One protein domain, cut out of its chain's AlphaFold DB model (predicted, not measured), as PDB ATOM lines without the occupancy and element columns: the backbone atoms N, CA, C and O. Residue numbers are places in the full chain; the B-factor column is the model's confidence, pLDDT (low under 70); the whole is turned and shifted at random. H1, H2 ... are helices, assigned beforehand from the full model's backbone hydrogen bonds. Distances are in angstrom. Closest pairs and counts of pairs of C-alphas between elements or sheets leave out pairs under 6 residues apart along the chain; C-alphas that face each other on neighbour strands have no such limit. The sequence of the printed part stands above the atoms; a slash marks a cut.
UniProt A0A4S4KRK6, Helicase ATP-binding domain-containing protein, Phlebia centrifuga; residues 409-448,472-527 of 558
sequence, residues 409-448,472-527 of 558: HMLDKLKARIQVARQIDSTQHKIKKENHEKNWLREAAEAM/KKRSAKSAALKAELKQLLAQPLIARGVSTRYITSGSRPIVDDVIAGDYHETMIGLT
ATOM      1  N   HIS A 409     115.616  74.239  50.905       68.50
ATOM      2  CA  HIS A 409     115.327  75.098  52.055       68.50
ATOM      3  C   HIS A 409     114.058  75.955  51.879       68.50
ATOM      4  O   HIS A 409     113.494  76.448  52.861       68.50
ATOM      5  N   MET A 410     113.617  76.197  50.639       69.19
ATOM      6  CA  MET A 410     112.356  76.886  50.351       69.19
ATOM      7  C   MET A 410     111.177  75.958  50.634       69.19
ATOM      8  O   MET A 410     110.155  76.417  51.150       69.19
ATOM      9  N   LEU A 411     111.347  74.653  50.386       74.12
ATOM     10  CA  LEU A 411     110.322  73.637  50.619       74.12
ATOM     11  C   LEU A 411     109.924  73.555  52.090       74.12
ATOM     12  O   LEU A 411     108.734  73.458  52.372       74.12
ATOM     13  N   ASP A 412     110.857  73.681  53.035       79.44
ATOM     14  CA  ASP A 412     110.523  73.668  54.467       79.44
ATOM     15  C   ASP A 412     109.629  74.853  54.864       79.44
ATOM     16  O   ASP A 412     108.623  74.696  55.566       79.44
ATOM     17  N   LYS A 413     109.950  76.050  54.356       80.12
ATOM     18  CA  LYS A 413     109.158  77.268  54.593       80.12
ATOM     19  C   LYS A 413     107.794  77.196  53.900       80.12
ATOM     20  O   LYS A 413     106.789  77.619  54.477       80.12
ATOM     21  N   LEU A 414     107.735  76.640  52.690       82.50
ATOM     22  CA  LEU A 414     106.495  76.389  51.946       82.50
ATOM     23  C   LEU A 414     105.622  75.344  52.644       82.50
ATOM     24  O   LEU A 414     104.432  75.577  52.842       82.50
ATOM     25  N   LYS A 415     106.203  74.236  53.108       84.62
ATOM     26  CA  LYS A 415     105.506  73.167  53.831       84.62
ATOM     27  C   LYS A 415     104.875  73.681  55.122       84.62
ATOM     28  O   LYS A 415     103.719  73.361  55.392       84.62
ATOM     29  N   ALA A 416     105.575  74.539  55.870       84.06
ATOM     30  CA  ALA A 416     105.017  75.202  57.048       84.06
ATOM     31  C   ALA A 416     103.791  76.071  56.699       84.06
ATOM     32  O   ALA A 416     102.755  75.974  57.360       84.06
ATOM     33  N   ARG A 417     103.859  76.861  55.615       87.50
ATOM     34  CA  ARG A 417     102.722  77.671  55.127       87.50
ATOM     35  C   ARG A 417     101.540  76.804  54.695       87.50
ATOM     36  O   ARG A 417     100.406  77.072  55.093       87.50
ATOM     37  N   ILE A 418     101.806  75.751  53.925       89.81
ATOM     38  CA  ILE A 418     100.794  74.818  53.412       89.81
ATOM     39  C   ILE A 418     100.114  74.070  54.563       89.81
ATOM     40  O   ILE A 418      98.897  73.898  54.556       89.81
ATOM     41  N   GLN A 419     100.859  73.670  55.594       89.25
ATOM     42  CA  GLN A 419     100.296  72.986  56.756       89.25
ATOM     43  C   GLN A 419      99.318  73.880  57.531       89.25
ATOM     44  O   GLN A 419      98.231  73.421  57.895       89.25
ATOM     45  N   VAL A 420      99.668  75.152  57.748       89.00
ATOM     46  CA  VAL A 420      98.765  76.127  58.381       89.00
ATOM     47  C   VAL A 420      97.538  76.373  57.497       89.00
ATOM     48  O   VAL A 420      96.414  76.347  58.000       89.00
ATOM     49  N   ALA A 421      97.717  76.519  56.180       90.38
ATOM     50  CA  ALA A 421      96.610  76.668  55.233       90.38
ATOM     51  C   ALA A 421      95.648  75.465  55.265       90.38
ATOM     52  O   ALA A 421      94.437  75.651  55.371       90.38
ATOM     53  N   ARG A 422      96.172  74.231  55.300       91.50
ATOM     54  CA  ARG A 422      95.369  72.999  55.402       91.50
ATOM     55  C   ARG A 422      94.589  72.914  56.718       91.50
ATOM     56  O   ARG A 422      93.453  72.441  56.747       91.50
ATOM     57  N   GLN A 423      95.176  73.375  57.824       89.56
ATOM     58  CA  GLN A 423      94.482  73.449  59.116       89.56
ATOM     59  C   GLN A 423      93.370  74.506  59.113       89.56
ATOM     60  O   GLN A 423      92.296  74.268  59.676       89.56
ATOM     61  N   ILE A 424      93.597  75.654  58.471       89.69
ATOM     62  CA  ILE A 424      92.566  76.680  58.285       89.69
ATOM     63  C   ILE A 424      91.416  76.108  57.463       89.69
ATOM     64  O   ILE A 424      90.278  76.181  57.919       89.69
ATOM     65  N   ASP A 425      91.699  75.469  56.332       91.31
ATOM     66  CA  ASP A 425      90.659  74.930  55.457       91.31
ATOM     67  C   ASP A 425      89.809  73.857  56.163       91.31
ATOM     68  O   ASP A 425      88.586  73.972  56.233       91.31
ATOM     69  N   SER A 426      90.441  72.910  56.868       89.31
ATOM     70  CA  SER A 426      89.720  71.900  57.661       89.31
ATOM     71  C   SER A 426      88.835  72.512  58.758       89.31
ATOM     72  O   SER A 426      87.708  72.062  58.992       89.31
ATOM     73  N   THR A 427      89.317  73.550  59.450       86.06
ATOM     74  CA  THR A 427      88.524  74.223  60.495       86.06
ATOM     75  C   THR A 427      87.402  75.077  59.912       86.06
ATOM     76  O   THR A 427      86.308  75.100  60.476       86.06
ATOM     77  N   GLN A 428      87.626  75.730  58.772       87.06
ATOM     78  CA  GLN A 428      86.605  76.510  58.079       87.06
ATOM     79  C   GLN A 428      85.533  75.626  57.458       87.06
ATOM     80  O   GLN A 428      84.360  75.961  57.582       87.06
ATOM     81  N   HIS A 429      85.901  74.498  56.854       85.25
ATOM     82  CA  HIS A 429      84.951  73.539  56.305       85.25
ATOM     83  C   HIS A 429      84.013  73.002  57.396       85.25
ATOM     84  O   HIS A 429      82.802  72.951  57.203       85.25
ATOM     85  N   LYS A 430      84.537  72.703  58.596       84.94
ATOM     86  CA  LYS A 430      83.714  72.305  59.757       84.94
ATOM     87  C   LYS A 430      82.749  73.407  60.203       84.94
ATOM     88  O   LYS A 430      81.585  73.124  60.455       84.94
ATOM     89  N   ILE A 431      83.208  74.659  60.266       83.75
ATOM     90  CA  ILE A 431      82.350  75.800  60.631       83.75
ATOM     91  C   ILE A 431      81.276  76.045  59.561       83.75
ATOM     92  O   ILE A 431      80.121  76.289  59.901       83.75
ATOM     93  N   LYS A 432      81.639  75.968  58.274       84.94
ATOM     94  CA  LYS A 432      80.701  76.099  57.152       84.94
ATOM     95  C   LYS A 432      79.649  74.992  57.185       84.94
ATOM     96  O   LYS A 432      78.475  75.315  57.074       84.94
ATOM     97  N   LYS A 433      80.050  73.738  57.424       87.56
ATOM     98  CA  LYS A 433      79.134  72.600  57.579       87.56
ATOM     99  C   LYS A 433      78.147  72.816  58.734       87.56
ATOM    100  O   LYS A 433      76.947  72.768  58.507       87.56
ATOM    101  N   GLU A 434      78.630  73.169  59.930       82.25
ATOM    102  CA  GLU A 434      77.762  73.439  61.094       82.25
ATOM    103  C   GLU A 434      76.801  74.626  60.872       82.25
ATOM    104  O   GLU A 434      75.728  74.681  61.474       82.25
ATOM    105  N   ASN A 435      77.194  75.623  60.078       83.19
ATOM    106  CA  ASN A 435      76.329  76.758  59.752       83.19
ATOM    107  C   ASN A 435      75.323  76.411  58.656       83.19
ATOM    108  O   ASN A 435      74.179  76.839  58.751       83.19
ATOM    109  N   HIS A 436      75.731  75.631  57.655       84.88
ATOM    110  CA  HIS A 436      74.842  75.131  56.615       84.88
ATOM    111  C   HIS A 436      73.760  74.229  57.214       84.88
ATOM    112  O   HIS A 436      72.591  74.465  56.951       84.88
ATOM    113  N   GLU A 437      74.117  73.308  58.114       83.88
ATOM    114  CA  GLU A 437      73.155  72.455  58.832       83.88
ATOM    115  C   GLU A 437      72.145  73.276  59.648       83.88
ATOM    116  O   GLU A 437      70.956  72.974  59.645       83.88
ATOM    117  N   LYS A 438      72.584  74.351  60.317       81.38
ATOM    118  CA  LYS A 438      71.672  75.245  61.055       81.38
ATOM    119  C   LYS A 438      70.788  76.080  60.142       81.38
ATOM    120  O   LYS A 438      69.640  76.324  60.490       81.38
ATOM    121  N   ASN A 439      71.336  76.570  59.031       85.81
ATOM    122  CA  ASN A 439      70.573  77.365  58.079       85.81
ATOM    123  C   ASN A 439      69.513  76.499  57.403       85.81
ATOM    124  O   ASN A 439      68.354  76.884  57.376       85.81
ATOM    125  N   TRP A 440      69.905  75.296  56.983       85.25
ATOM    126  CA  TRP A 440      69.006  74.273  56.469       85.25
ATOM    127  C   TRP A 440      67.914  73.917  57.484       85.25
ATOM    128  O   TRP A 440      66.742  73.907  57.134       85.25
ATOM    129  N   LEU A 441      68.267  73.698  58.757       81.12
ATOM    130  CA  LEU A 441      67.287  73.388  59.805       81.12
ATOM    131  C   LEU A 441      66.290  74.536  60.020       81.12
ATOM    132  O   LEU A 441      65.103  74.297  60.219       81.12
ATOM    133  N   ARG A 442      66.774  75.783  59.991       81.38
ATOM    134  CA  ARG A 442      65.938  76.976  60.148       81.38
ATOM    135  C   ARG A 442      64.980  77.144  58.969       81.38
ATOM    136  O   ARG A 442      63.800  77.375  59.191       81.38
ATOM    137  N   GLU A 443      65.485  76.987  57.752       83.94
ATOM    138  CA  GLU A 443      64.712  77.085  56.512       83.94
ATOM    139  C   GLU A 443      63.665  75.966  56.403       83.94
ATOM    140  O   GLU A 443      62.514  76.222  56.064       83.94
ATOM    141  N   ALA A 444      64.019  74.734  56.784       85.69
ATOM    142  CA  ALA A 444      63.091  73.606  56.815       85.69
ATOM    143  C   ALA A 444      61.959  73.795  57.841       85.69
ATOM    144  O   ALA A 444      60.819  73.419  57.575       85.69
ATOM    145  N   ALA A 445      62.252  74.376  59.007       82.56
ATOM    146  CA  ALA A 445      61.239  74.671  60.020       82.56
ATOM    147  C   ALA A 445      60.310  75.822  59.601       82.56
ATOM    148  O   ALA A 445      59.103  75.739  59.818       82.56
ATOM    149  N   GLU A 446      60.860  76.853  58.955       80.00
ATOM    150  CA  GLU A 446      60.091  77.960  58.376       80.00
ATOM    151  C   GLU A 446      59.155  77.467  57.261       80.00
ATOM    152  O   GLU A 446      57.980  77.824  57.246       80.00
ATOM    153  N   ALA A 447      59.622  76.555  56.401       85.25
ATOM    154  CA  ALA A 447      58.797  75.920  55.370       85.25
ATOM    155  C   ALA A 447      57.652  75.052  55.932       85.25
ATOM    156  O   ALA A 447      56.674  74.799  55.232       85.25
ATOM    157  N   MET A 448      57.766  74.589  57.181       83.44
ATOM    158  CA  MET A 448      56.715  73.843  57.882       83.44
ATOM    159  C   MET A 448      55.841  74.730  58.786       83.44
ATOM    160  O   MET A 448      55.034  74.191  59.541       83.44
ATOM    161  N   LYS A 472      82.975  79.558  70.295       79.12
ATOM    162  CA  LYS A 472      83.798  80.778  70.397       79.12
ATOM    163  C   LYS A 472      85.295  80.455  70.379       79.12
ATOM    164  O   LYS A 472      86.051  81.118  69.673       79.12
ATOM    165  N   LYS A 473      85.721  79.394  71.075       81.19
ATOM    166  CA  LYS A 473      87.115  78.916  71.086       81.19
ATOM    167  C   LYS A 473      87.574  78.393  69.717       81.19
ATOM    168  O   LYS A 473      88.698  78.682  69.314       81.19
ATOM    169  N   ARG A 474      86.725  77.669  68.977       77.62
ATOM    170  CA  ARG A 474      87.014  77.195  67.606       77.62
ATOM    171  C   ARG A 474      87.150  78.354  66.616       77.62
ATOM    172  O   ARG A 474      88.114  78.385  65.854       77.62
ATOM    173  N   SER A 475      86.245  79.331  66.682       79.19
ATOM    174  CA  SER A 475      86.322  80.551  65.868       79.19
ATOM    175  C   SER A 475      87.588  81.360  66.183       79.19
ATOM    176  O   SER A 475      88.351  81.682  65.272       79.19
ATOM    177  N   ALA A 476      87.899  81.565  67.470       85.50
ATOM    178  CA  ALA A 476      89.128  82.232  67.904       85.50
ATOM    179  C   ALA A 476      90.399  81.494  67.446       85.50
ATOM    180  O   ALA A 476      91.345  82.129  66.988       85.50
ATOM    181  N   LYS A 477      90.407  80.154  67.489       85.88
ATOM    182  CA  LYS A 477      91.509  79.332  66.964       85.88
ATOM    183  C   LYS A 477      91.685  79.514  65.452       85.88
ATOM    184  O   LYS A 477      92.811  79.664  64.994       85.88
ATOM    185  N   SER A 478      90.594  79.548  64.684       86.31
ATOM    186  CA  SER A 478      90.662  79.797  63.236       86.31
ATOM    187  C   SER A 478      91.168  81.209  62.908       86.31
ATOM    188  O   SER A 478      91.922  81.388  61.955       86.31
ATOM    189  N   ALA A 479      90.816  82.209  63.722       87.06
ATOM    190  CA  ALA A 479      91.313  83.575  63.582       87.06
ATOM    191  C   ALA A 479      92.809  83.681  63.922       87.06
ATOM    192  O   ALA A 479      93.543  84.369  63.215       87.06
ATOM    193  N   ALA A 480      93.273  82.956  64.947       89.94
ATOM    194  CA  ALA A 480      94.687  82.887  65.313       89.94
ATOM    195  C   ALA A 480      95.539  82.239  64.208       89.94
ATOM    196  O   ALA A 480      96.537  82.821  63.796       89.94
ATOM    197  N   LEU A 481      95.097  81.102  63.652       89.12
ATOM    198  CA  LEU A 481      95.790  80.436  62.540       89.12
ATOM    199  C   LEU A 481      95.855  81.320  61.285       89.12
ATOM    200  O   LEU A 481      96.865  81.347  60.589       89.12
ATOM    201  N   LYS A 482      94.803  82.098  61.002       87.81
ATOM    202  CA  LYS A 482      94.810  83.076  59.902       87.81
ATOM    203  C   LYS A 482      95.797  84.220  60.133       87.81
ATOM    204  O   LYS A 482      96.416  84.681  59.177       87.81
ATOM    205  N   ALA A 483      95.934  84.689  61.372       89.81
ATOM    206  CA  ALA A 483      96.922  85.708  61.718       89.81
ATOM    207  C   ALA A 483      98.355  85.172  61.556       89.81
ATOM    208  O   ALA A 483      99.200  85.865  60.994       89.81
ATOM    209  N   GLU A 484      98.591  83.922  61.959       88.75
ATOM    210  CA  GLU A 484      99.860  83.217  61.769       88.75
ATOM    211  C   GLU A 484     100.193  83.026  60.282       88.75
ATOM    212  O   GLU A 484     101.282  83.393  59.847       88.75
ATOM    213  N   LEU A 485      99.239  82.567  59.463       88.44
ATOM    214  CA  LEU A 485      99.433  82.463  58.013       88.44
ATOM    215  C   LEU A 485      99.749  83.829  57.394       88.44
ATOM    216  O   LEU A 485     100.657  83.938  56.578       88.44
ATOM    217  N   LYS A 486      99.047  84.890  57.807       88.31
ATOM    218  CA  LYS A 486      99.307  86.252  57.324       88.31
ATOM    219  C   LYS A 486     100.715  86.734  57.686       88.31
ATOM    220  O   LYS A 486     101.348  87.407  56.879       88.31
ATOM    221  N   GLN A 487     101.209  86.382  58.870       89.06
ATOM    222  CA  GLN A 487     102.580  86.676  59.284       89.06
ATOM    223  C   GLN A 487     103.602  85.877  58.465       89.06
ATOM    224  O   GLN A 487     104.602  86.444  58.032       89.06
ATOM    225  N   LEU A 488     103.344  84.591  58.209       85.50
ATOM    226  CA  LEU A 488     104.212  83.751  57.383       85.50
ATOM    227  C   LEU A 488     104.251  84.215  55.924       85.50
ATOM    228  O   LEU A 488     105.320  84.192  55.323       85.50
ATOM    229  N   LEU A 489     103.120  84.656  55.368       84.94
ATOM    230  CA  LEU A 489     103.032  85.203  54.011       84.94
ATOM    231  C   LEU A 489     103.711  86.573  53.879       84.94
ATOM    232  O   LEU A 489     104.211  86.893  52.810       84.94
ATOM    233  N   ALA A 490     103.773  87.360  54.957       83.12
ATOM    234  CA  ALA A 490     104.487  88.636  54.970       83.12
ATOM    235  C   ALA A 490     106.020  88.478  54.982       83.12
ATOM    236  O   ALA A 490     106.736  89.439  54.709       83.12
ATOM    237  N   GLN A 491     106.539  87.291  55.310       80.31
ATOM    238  CA  GLN A 491     107.970  87.012  55.236       80.31
ATOM    239  C   GLN A 491     108.354  86.653  53.789       80.31
ATOM    240  O   GLN A 491     107.793  85.704  53.240       80.31
ATOM    241  N   PRO A 492     109.314  87.345  53.153       71.81
ATOM    242  CA  PRO A 492     109.790  86.955  51.831       71.81
ATOM    243  C   PRO A 492     110.533  85.614  51.907       71.81
ATOM    244  O   PRO A 492     111.297  85.353  52.842       71.81
ATOM    245  N   LEU A 493     110.291  84.741  50.931       71.56
ATOM    246  CA  LEU A 493     111.074  83.522  50.762       71.56
ATOM    247  C   LEU A 493     112.357  83.911  50.019       71.56
ATOM    248  O   LEU A 493     112.286  84.371  48.888       71.56
ATOM    249  N   ILE A 494     113.505  83.808  50.684       63.88
ATOM    250  CA  ILE A 494     114.801  84.234  50.142       63.88
ATOM    251  C   ILE A 494     115.703  83.005  49.995       63.88
ATOM    252  O   ILE A 494     115.832  82.230  50.954       63.88
ATOM    253  N   ALA A 495     116.306  82.885  48.812       58.66
ATOM    254  CA  ALA A 495     117.371  81.956  48.446       58.66
ATOM    255  C   ALA A 495     118.602  82.079  49.360       58.66
ATOM    256  O   ALA A 495     118.975  83.176  49.796       58.66
ATOM    257  N   ARG A 496     119.258  80.965  49.704       50.69
ATOM    258  CA  ARG A 496     120.447  80.992  50.571       50.69
ATOM    259  C   ARG A 496     121.613  81.662  49.832       50.69
ATOM    260  O   ARG A 496     122.114  81.131  48.857       50.69
ATOM    261  N   GLY A 497     122.093  82.795  50.353       54.84
ATOM    262  CA  GLY A 497     123.222  83.555  49.780       54.84
ATOM    263  C   GLY A 497     122.836  84.938  49.248       54.84
ATOM    264  O   GLY A 497     123.694  85.800  49.086       54.84
ATOM    265  N   VAL A 498     121.538  85.193  49.091       53.28
ATOM    266  CA  VAL A 498     120.990  86.481  48.664       53.28
ATOM    267  C   VAL A 498     120.890  87.417  49.874       53.28
ATOM    268  O   VAL A 498     120.031  87.274  50.748       53.28
ATOM    269  N   SER A 499     121.815  88.373  49.968       43.31
ATOM    270  CA  SER A 499     121.819  89.380  51.031       43.31
ATOM    271  C   SER A 499     120.839  90.505  50.704       43.31
ATOM    272  O   SER A 499     121.075  91.307  49.806       43.31
ATOM    273  N   THR A 500     119.788  90.653  51.512       49.44
ATOM    274  CA  THR A 500     118.851  91.790  51.436       49.44
ATOM    275  C   THR A 500     119.469  93.132  51.841       49.44
ATOM    276  O   THR A 500     118.792  94.156  51.794       49.44
ATOM    277  N   ARG A 501     120.741  93.152  52.270       51.22
ATOM    278  CA  ARG A 501     121.447  94.389  52.643       51.22
ATOM    279  C   ARG A 501     122.020  95.139  51.445       51.22
ATOM    280  O   ARG A 501     122.393  96.297  51.606       51.22
ATOM    281  N   TYR A 502     122.092  94.507  50.278       46.84
ATOM    282  CA  TYR A 502     122.642  95.109  49.072       46.84
ATOM    283  C   TYR A 502     121.552  95.206  48.004       46.84
ATOM    284  O   TYR A 502     120.927  94.212  47.643       46.84
ATOM    285  N   ILE A 503     121.328  96.427  47.514       48.38
ATOM    286  CA  ILE A 503     120.290  96.789  46.530       48.38
ATOM    287  C   ILE A 503     120.413  95.974  45.232       48.38
ATOM    288  O   ILE A 503     119.412  95.721  44.573       48.38
ATOM    289  N   THR A 504     121.618  95.516  44.899       41.69
ATOM    290  CA  THR A 504     121.927  94.778  43.666       41.69
ATOM    291  C   THR A 504     121.966  93.261  43.845       41.69
ATOM    292  O   THR A 504     122.227  92.546  42.887       41.69
ATOM    293  N   SER A 505     121.758  92.751  45.063       44.00
ATOM    294  CA  SER A 505     121.984  91.334  45.397       44.00
ATOM    295  C   SER A 505     120.728  90.623  45.883       44.00
ATOM    296  O   SER A 505     120.834  89.535  46.438       44.00
ATOM    297  N   GLY A 506     119.560  91.254  45.748       41.56
ATOM    298  CA  GLY A 506     118.271  90.657  46.066       41.56
ATOM    299  C   GLY A 506     117.710  89.929  44.851       41.56
ATOM    300  O   GLY A 506     117.449  90.570  43.841       41.56
ATOM    301  N   SER A 507     117.453  88.627  44.968       50.44
ATOM    302  CA  SER A 507     116.611  87.863  44.050       50.44
ATOM    303  C   SER A 507     115.169  88.363  44.194       50.44
ATOM    304  O   SER A 507     114.336  87.744  44.860       50.44
ATOM    305  N   ARG A 508     114.877  89.546  43.650       56.03
ATOM    306  CA  ARG A 508     113.504  89.860  43.274       56.03
ATOM    307  C   ARG A 508     113.188  88.928  42.107       56.03
ATOM    308  O   ARG A 508     113.995  88.878  41.179       56.03
ATOM    309  N   PRO A 509     112.114  88.129  42.167       56.12
ATOM    310  CA  PRO A 509     111.723  87.304  41.039       56.12
ATOM    311  C   PRO A 509     111.309  88.246  39.908       56.12
ATOM    312  O   PRO A 509     110.170  88.687  39.842       56.12
ATOM    313  N   ILE A 510     112.259  88.557  39.023       61.34
ATOM    314  CA  ILE A 510     112.052  89.375  37.819       61.34
ATOM    315  C   ILE A 510     110.865  88.828  37.014       61.34
ATOM    316  O   ILE A 510     110.130  89.580  36.390       61.34
ATOM    317  N   VAL A 511     110.647  87.515  37.089       57.16
ATOM    318  CA  VAL A 511     109.525  86.806  36.477       57.16
ATOM    319  C   VAL A 511     108.168  87.351  36.939       57.16
ATOM    320  O   VAL A 511     107.303  87.562  36.096       57.16
ATOM    321  N   ASP A 512     107.980  87.635  38.230       57.84
ATOM    322  CA  ASP A 512     106.704  88.162  38.737       57.84
ATOM    323  C   ASP A 512     106.467  89.604  38.256       57.84
ATOM    324  O   ASP A 512     105.349  89.945  37.867       57.84
ATOM    325  N   ASP A 513     107.521  90.426  38.202       63.16
ATOM    326  CA  ASP A 513     107.459  91.821  37.735       63.16
ATOM    327  C   ASP A 513     107.198  91.899  36.216       63.16
ATOM    328  O   ASP A 513     106.440  92.746  35.739       63.16
ATOM    329  N   VAL A 514     107.758  90.959  35.446       61.09
ATOM    330  CA  VAL A 514     107.508  90.822  34.002       61.09
ATOM    331  C   VAL A 514     106.079  90.349  33.728       61.09
ATOM    332  O   VAL A 514     105.433  90.870  32.820       61.09
ATOM    333  N   ILE A 515     105.547  89.417  34.527       67.50
ATOM    334  CA  ILE A 515     104.146  88.968  34.423       67.50
ATOM    335  C   ILE A 515     103.175  90.096  34.806       67.50
ATOM    336  O   ILE A 515     102.118  90.228  34.190       67.50
ATOM    337  N   ALA A 516     103.529  90.919  35.796       69.94
ATOM    338  CA  ALA A 516     102.733  92.068  36.223       69.94
ATOM    339  C   ALA A 516     102.786  93.259  35.242       69.94
ATOM    340  O   ALA A 516     101.962  94.165  35.353       69.94
ATOM    341  N   GLY A 517     103.710  93.252  34.271       63.59
ATOM    342  CA  GLY A 517     103.916  94.352  33.322       63.59
ATOM    343  C   GLY A 517     104.724  95.529  33.887       63.59
ATOM    344  O   GLY A 517     104.855  96.554  33.221       63.59
ATOM    345  N   ASP A 518     105.301  95.375  35.079       61.41
ATOM    346  CA  ASP A 518     106.069  96.393  35.799       61.41
ATOM    347  C   ASP A 518     107.569  96.290  35.467       61.41
ATOM    348  O   ASP A 518     108.423  96.222  36.352       61.41
ATOM    349  N   TYR A 519     107.916  96.279  34.176       66.25
ATOM    350  CA  TYR A 519     109.304  96.222  33.704       66.25
ATOM    351  C   TYR A 519     109.689  97.470  32.902       66.25
ATOM    352  O   TYR A 519     108.874  98.096  32.222       66.25
ATOM    353  N   HIS A 520     110.957  97.856  32.991       68.44
ATOM    354  CA  HIS A 520     111.507  98.953  32.211       68.44
ATOM    355  C   HIS A 520     111.703  98.515  30.751       68.44
ATOM    356  O   HIS A 520     112.287  97.466  30.484       68.44
ATOM    357  N   GLU A 521     111.269  99.339  29.791       60.56
ATOM    358  CA  GLU A 521     111.256  99.007  28.351       60.56
ATOM    359  C   GLU A 521     112.648  98.688  27.780       60.56
ATOM    360  O   GLU A 521     112.769  97.956  26.802       60.56
ATOM    361  N   THR A 522     113.707  99.211  28.403       57.09
ATOM    362  CA  THR A 522     115.101  98.991  27.981       57.09
ATOM    363  C   THR A 522     115.938  98.141  28.939       57.09
ATOM    364  O   THR A 522     117.068  97.809  28.594       57.09
ATOM    365  N   MET A 523     115.446  97.811  30.141       46.16
ATOM    366  CA  MET A 523     116.234  97.091  31.154       46.16
ATOM    367  C   MET A 523     115.372  96.095  31.932       46.16
ATOM    368  O   MET A 523     114.497  96.471  32.709       46.16
ATOM    369  N   ILE A 524     115.659  94.806  31.758       51.91
ATOM    370  CA  ILE A 524     114.971  93.719  32.459       51.91
ATOM    371  C   ILE A 524     115.420  93.700  33.929       51.91
ATOM    372  O   ILE A 524     116.613  93.731  34.222       51.91
ATOM    373  N   GLY A 525     114.459  93.665  34.859       50.75
ATOM    374  CA  GLY A 525     114.705  93.652  36.308       50.75
ATOM    375  C   GLY A 525     114.670  95.019  37.005       50.75
ATOM    376  O   GLY A 525     114.846  95.078  38.223       50.75
ATOM    377  N   LEU A 526     114.407  96.112  36.275       54.62
ATOM    378  CA  LEU A 526     114.050  97.410  36.857       54.62
ATOM    379  C   LEU A 526     112.554  97.686  36.678       54.62
ATOM    380  O   LEU A 526     112.026  97.548  35.578       54.62
ATOM    381  N   THR A 527     111.895  98.138  37.743       59.41
ATOM    382  CA  THR A 527     110.510  98.625  37.692       59.41
ATOM    383  C   THR A 527     110.447  99.992  37.019       59.41
ATOM    384  O   THR A 527     111.340 100.819  37.213       59.41
TER     385      THR A 527
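What this domain is: This is residues 409 to 448 and 472 to 527 of the 558 residues of the protein "Helicase ATP-binding domain-containing protein" of Phlebia centrifuga (UniProt A0A4S4KRK6). A long, lone-ended helix, H1, has the shorter H2 packed slantwise on residues 417 to 428, and residues 432 to 448 stick out beyond. After H2 a long loop leads to a small, loose head around H3. The printed part has 96 residues, with helices H1, H2, H3 in chain order and no named strand, all helix in class. It is extended, with a radius of gyration of the C-alphas of 21.7 A and spans of 70 by 30 by 19 A.

Where its parts are: H1, residues 409 to 447, begins at C-alpha 409 (115.327, 75.098, 52.055) and is 56.6 A long. H2, residues 472 to 490, is 27.0 A long. H3, residues 510 to 516, is 9.8 A long and ends at C-alpha 516 (102.733, 92.068, 36.223).

How they stand to each other: H1, with residues 417 to 428 alone, touches H2; the closest C-alphas, of Ile 424 and Ser 478, are 6.2 A apart. They run opposite ways at a shallow tilt of 34.7 degrees, only just short of steep. H3 is apart from both. Each O i to N i+4 pair is within hydrogen-bond range in H2 and H3, and 34 of 35 in H1.

The domain as a whole: The C-alphas farthest apart, of Met 448 and Thr 522, are 70.3 A apart. Residues 449 to 471 are not printed; C-alphas 448 and 472 are 30.6 A apart across the cut. The link from H2 to H3 is long, 19 residues. Residues 409 to 410 and 494 to 527 have pLDDT under 70.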